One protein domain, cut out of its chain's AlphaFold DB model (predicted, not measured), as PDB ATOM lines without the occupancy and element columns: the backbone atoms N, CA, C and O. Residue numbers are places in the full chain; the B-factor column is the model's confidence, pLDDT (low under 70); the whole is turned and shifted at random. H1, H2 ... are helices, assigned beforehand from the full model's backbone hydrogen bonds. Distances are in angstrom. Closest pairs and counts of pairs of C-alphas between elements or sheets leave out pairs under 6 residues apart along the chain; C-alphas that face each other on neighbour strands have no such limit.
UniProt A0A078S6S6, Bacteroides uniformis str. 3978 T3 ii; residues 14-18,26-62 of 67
ATOM      1  N   ALA A  14     111.954 137.734 105.932       80.50
ATOM      2  CA  ALA A  14     111.156 138.371 104.895       80.50
ATOM      3  C   ALA A  14     111.250 139.909 104.912       80.50
ATOM      4  O   ALA A  14     111.378 140.531 103.860       80.50
ATOM      5  N   GLN A  15     111.253 140.545 106.088       77.31
ATOM      6  CA  GLN A  15     111.359 142.007 106.198       77.31
ATOM      7  C   GLN A  15     112.755 142.504 105.816       77.31
ATOM      8  O   GLN A  15     112.880 143.509 105.123       77.31
ATOM      9  N   VAL A  16     113.800 141.775 106.210       79.19
ATOM     10  CA  VAL A  16     115.200 142.113 105.903       79.19
ATOM     11  C   VAL A  16     115.540 141.939 104.412       79.19
ATOM     12  O   VAL A  16     116.486 142.553 103.908       79.19
ATOM     13  N   THR A  17     114.762 141.124 103.699       77.62
ATOM     14  CA  THR A  17     114.901 140.851 102.258       77.62
ATOM     15  C   THR A  17     113.892 141.609 101.389       77.62
ATOM     16  O   THR A  17     113.755 141.294 100.208       77.62
ATOM     17  N   GLY A  18     113.214 142.623 101.943       71.56
ATOM     18  CA  GLY A  18     112.422 143.584 101.164       71.56
ATOM     19  C   GLY A  18     110.906 143.365 101.159       71.56
ATOM     20  O   GLY A  18     110.210 144.021 100.398       71.56
ATOM     21  N   LEU A  26      98.916 139.434  95.682       72.81
ATOM     22  CA  LEU A  26      99.014 137.990  95.959       72.81
ATOM     23  C   LEU A  26     100.449 137.450  95.839       72.81
ATOM     24  O   LEU A  26     100.884 136.672  96.691       72.81
ATOM     25  N   TRP A  27     101.224 137.916  94.855       74.19
ATOM     26  CA  TRP A  27     102.619 137.488  94.674       74.19
ATOM     27  C   TRP A  27     103.534 137.955  95.815       74.19
ATOM     28  O   TRP A  27     104.507 137.286  96.164       74.19
ATOM     29  N   GLN A  28     103.229 139.099  96.438       70.75
ATOM     30  CA  GLN A  28     103.999 139.602  97.576       70.75
ATOM     31  C   GLN A  28     103.711 138.771  98.829       70.75
ATOM     32  O   GLN A  28     104.611 138.515  99.633       70.75
ATOM     33  N   MET A  29     102.465 138.316  98.985       75.00
ATOM     34  CA  MET A  29     102.091 137.397 100.057       75.00
ATOM     35  C   MET A  29     102.784 136.045  99.902       75.00
ATOM     36  O   MET A  29     103.293 135.520 100.893       75.00
ATOM     37  N   GLU A  30     102.829 135.506  98.685       80.69
ATOM     38  CA  GLU A  30     103.518 134.249  98.391       80.69
ATOM     39  C   GLU A  30     105.026 134.363  98.652       80.69
ATOM     40  O   GLU A  30     105.597 133.540  99.367       80.69
ATOM     41  N   GLY A  31     105.655 135.448  98.192       81.19
ATOM     42  CA  GLY A  31     107.075 135.706  98.430       81.19
ATOM     43  C   GLY A  31     107.443 135.863  99.911       81.19
ATOM     44  O   GLY A  31     108.558 135.500 100.296       81.19
ATOM     45  N   ARG A  32     106.523 136.351 100.756       81.69
ATOM     46  CA  ARG A  32     106.709 136.375 102.217       81.69
ATOM     47  C   ARG A  32     106.683 134.962 102.793       81.69
ATOM     48  O   ARG A  32     107.596 134.599 103.524       81.69
ATOM     49  N   VAL A  33     105.692 134.155 102.413       81.56
ATOM     50  CA  VAL A  33     105.565 132.771 102.898       81.56
ATOM     51  C   VAL A  33     106.789 131.942 102.517       81.56
ATOM     52  O   VAL A  33     107.330 131.249 103.370       81.56
ATOM     53  N   GLN A  34     107.273 132.052 101.279       85.56
ATOM     54  CA  GLN A  34     108.474 131.328 100.843       85.56
ATOM     55  C   GLN A  34     109.713 131.698 101.669       85.56
ATOM     56  O   GLN A  34     110.517 130.833 102.002       85.56
ATOM     57  N   ARG A  35     109.864 132.974 102.042       86.12
ATOM     58  CA  ARG A  35     110.990 133.441 102.865       86.12
ATOM     59  C   ARG A  35     110.877 133.021 104.319       86.12
ATOM     60  O   ARG A  35     111.900 132.720 104.925       86.12
ATOM     61  N   ASP A  36     109.665 132.988 104.855       83.56
ATOM     62  CA  ASP A  36     109.413 132.465 106.195       83.56
ATOM     63  C   ASP A  36     109.715 130.955 106.242       83.56
ATOM     64  O   ASP A  36     110.382 130.497 107.165       83.56
ATOM     65  N   VAL A  37     109.313 130.190 105.215       86.69
ATOM     66  CA  VAL A  37     109.660 128.762 105.076       86.69
ATOM     67  C   VAL A  37     111.171 128.575 104.961       86.69
ATOM     68  O   VAL A  37     111.742 127.799 105.720       86.69
ATOM     69  N   TRP A  38     111.836 129.339 104.092       88.38
ATOM     70  CA  TRP A  38     113.290 129.264 103.937       88.38
ATOM     71  C   TRP A  38     114.025 129.555 105.248       88.38
ATOM     72  O   TRP A  38     114.989 128.868 105.582       88.38
ATOM     73  N   TYR A  39     113.557 130.552 106.005       86.12
ATOM     74  CA  TYR A  39     114.109 130.889 107.313       86.12
ATOM     75  C   TYR A  39     113.976 129.732 108.306       86.12
ATOM     76  O   TYR A  39     114.930 129.461 109.026       86.12
ATOM     77  N   LEU A  40     112.835 129.035 108.327       83.25
ATOM     78  CA  LEU A  40     112.643 127.861 109.183       83.25
ATOM     79  C   LEU A  40     113.549 126.695 108.770       83.25
ATOM     80  O   LEU A  40     114.111 126.028 109.633       83.25
ATOM     81  N   GLU A  41     113.721 126.466 107.468       89.88
ATOM     82  CA  GLU A  41     114.586 125.402 106.940       89.88
ATOM     83  C   GLU A  41     116.077 125.661 107.197       89.88
ATOM     84  O   GLU A  41     116.835 124.724 107.440       89.88
ATOM     85  N   HIS A  42     116.502 126.927 107.164       88.00
ATOM     86  CA  HIS A  42     117.902 127.344 107.323       88.00
ATOM     87  C   HIS A  42     118.157 128.019 108.672       88.00
ATOM     88  O   HIS A  42     119.124 128.775 108.827       88.00
ATOM     89  N   TRP A  43     117.277 127.775 109.643       89.38
ATOM     90  CA  TRP A  43     117.342 128.442 110.929       89.38
ATOM     91  C   TRP A  43     118.678 128.143 111.614       89.38
ATOM     92  O   TRP A  43     119.048 126.995 111.855       89.38
ATOM     93  N   THR A  44     119.411 129.207 111.935       89.69
ATOM     94  CA  THR A  44     120.640 129.150 112.727       89.69
ATOM     95  C   THR A  44     120.702 130.364 113.640       89.69
ATOM     96  O   THR A  44     120.225 131.445 113.300       89.69
ATOM     97  N   PHE A  45     121.370 130.223 114.781       88.62
ATOM     98  CA  PHE A  45     121.561 131.337 115.712       88.62
ATOM     99  C   PHE A  45     122.279 132.543 115.069       88.62
ATOM    100  O   PHE A  45     121.974 133.698 115.364       88.62
ATOM    101  N   LEU A  46     123.211 132.291 114.142       90.88
ATOM    102  CA  LEU A  46     123.904 133.348 113.398       90.88
ATOM    103  C   LEU A  46     122.969 134.107 112.450       90.88
ATOM    104  O   LEU A  46     123.120 135.318 112.288       90.88
ATOM    105  N   LEU A  47     121.999 133.416 111.845       88.56
ATOM    106  CA  LEU A  47     120.987 134.043 110.999       88.56
ATOM    107  C   LEU A  47     120.136 135.031 111.806       88.56
ATOM    108  O   LEU A  47     119.883 136.138 111.331       88.56
ATOM    109  N   ASP A  48     119.781 134.686 113.045       87.06
ATOM    110  CA  ASP A  48     119.043 135.585 113.941       87.06
ATOM    111  C   ASP A  48     119.855 136.834 114.300       87.06
ATOM    112  O   ASP A  48     119.351 137.956 114.194       87.06
ATOM    113  N   LEU A  49     121.142 136.678 114.629       90.56
ATOM    114  CA  LEU A  49     122.033 137.821 114.860       90.56
ATOM    115  C   LEU A  49     122.161 138.714 113.620       90.56
ATOM    116  O   LEU A  49     122.166 139.942 113.735       90.56
ATOM    117  N   TYR A  50     122.218 138.119 112.429       89.50
ATOM    118  CA  TYR A  50     122.274 138.863 111.175       89.50
ATOM    119  C   TYR A  50     120.978 139.641 110.899       89.50
ATOM    120  O   TYR A  50     121.033 140.810 110.504       89.50
ATOM    121  N   ILE A  51     119.812 139.037 111.154       88.38
ATOM    122  CA  ILE A  51     118.502 139.698 111.042       88.38
ATOM    123  C   ILE A  51     118.428 140.892 111.996       88.38
ATOM    124  O   ILE A  51     118.019 141.981 111.581       88.38
ATOM    125  N   ILE A  52     118.874 140.731 113.245       87.12
ATOM    126  CA  ILE A  52     118.917 141.811 114.239       87.12
ATOM    127  C   ILE A  52     119.851 142.933 113.774       87.12
ATOM    128  O   ILE A  52     119.442 144.094 113.749       87.12
ATOM    129  N   TYR A  53     121.071 142.605 113.336       88.94
ATOM    130  CA  TYR A  53     122.032 143.591 112.837       88.94
ATOM    131  C   TYR A  53     121.473 144.397 111.658       88.94
ATOM    132  O   TYR A  53     121.507 145.628 111.680       88.94
ATOM    133  N   LYS A  54     120.905 143.726 110.648       84.75
ATOM    134  CA  LYS A  54     120.271 144.393 109.499       84.75
ATOM    135  C   LYS A  54     119.076 145.241 109.927       84.75
ATOM    136  O   LYS A  54     118.909 146.341 109.414       84.75
ATOM    137  N   THR A  55     118.284 144.774 110.890       84.25
ATOM    138  CA  THR A  55     117.152 145.538 111.437       84.25
ATOM    139  C   THR A  55     117.623 146.837 112.095       84.25
ATOM    140  O   THR A  55     117.086 147.900 111.791       84.25
ATOM    141  N   ILE A  56     118.646 146.769 112.952       85.25
ATOM    142  CA  ILE A  56     119.222 147.937 113.636       85.25
ATOM    143  C   ILE A  56     119.868 148.883 112.624       85.25
ATOM    144  O   ILE A  56     119.628 150.087 112.666       85.25
ATOM    145  N   ARG A  57     120.638 148.347 111.673       84.62
ATOM    146  CA  ARG A  57     121.253 149.138 110.605       84.62
ATOM    147  C   ARG A  57     120.200 149.897 109.800       84.62
ATOM    148  O   ARG A  57     120.357 151.098 109.619       84.62
ATOM    149  N   ASN A  58     119.133 149.232 109.361       79.62
ATOM    150  CA  ASN A  58     118.063 149.874 108.595       79.62
ATOM    151  C   ASN A  58     117.303 150.914 109.436       79.62
ATOM    152  O   ASN A  58     116.924 151.960 108.913       79.62
ATOM    153  N   ALA A  59     117.117 150.664 110.737       80.31
ATOM    154  CA  ALA A  59     116.507 151.630 111.652       80.31
ATOM    155  C   ALA A  59     117.369 152.895 111.827       80.31
ATOM    156  O   ALA A  59     116.830 153.997 111.855       80.31
ATOM    157  N   ILE A  60     118.698 152.750 111.896       81.81
ATOM    158  CA  ILE A  60     119.641 153.872 112.031       81.81
ATOM    159  C   ILE A  60     119.840 154.609 110.697       81.81
ATOM    160  O   ILE A  60     119.950 155.831 110.688       81.81
ATOM    161  N   GLN A  61     119.876 153.895 109.565       75.44
ATOM    162  CA  GLN A  61     120.027 154.504 108.237       75.44
ATOM    163  C   GLN A  61     118.778 155.263 107.764       75.44
ATOM    164  O   GLN A  61     118.888 156.028 106.810       75.44
ATOM    165  N   GLY A  62     117.625 155.085 108.418       65.44
ATOM    166  CA  GLY A  62     116.389 155.776 108.058       65.44
ATOM    167  C   GLY A  62     115.935 155.424 106.642       65.44
ATOM    168  O   GLY A  62     115.964 156.264 105.745       65.44
TER     169      GLY A  62
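Overview. This is residues 14 to 18 and 26 to 62 of the 67 residues of a protein of Bacteroides uniformis str. 3978 T3 ii (UniProt A0A078S6S6). Two helices, H2 and H1, form an open V in one flat layer, joined at its point by a tight link. The short piece of residues 14 to 18 lies in the opening between them, and residues 40 to 46, at the point, stick out. The printed part has 42 residues with two named helices, H1 then H2, and no named strand; its class is all helix. It is loose, with a radius of gyration of the C-alphas of 11.6 A, and spans 30 by 25 by 7 A.

Arrangement. Begin with H2, residues 45 to 61, the longest helix. H1, residues 26 to 41, is apart from it, but only just: their closest C-alphas are 8.4 A apart. In both helices every O i to N i+4 pair is within hydrogen-bond range.

Along the chain. Find C-alpha 45 at (121.561, 131.337, 115.712); from there H2 runs 24.4 A to C-alpha 61 at (120.027, 154.504, 108.237). H1 runs 22.8 A from C-alpha 26 at (99.014, 137.990, 95.959) to C-alpha 41.

Size, cuts and confidence. Look for the farthest C-alphas at Leu 26 and Leu 46, 30.7 A apart. Residues 19 to 25 are not printed; C-alphas 18 and 26 are 15.4 A apart across this cut. Mean pLDDT of the printed part is 82.9, with residue 62 under 70.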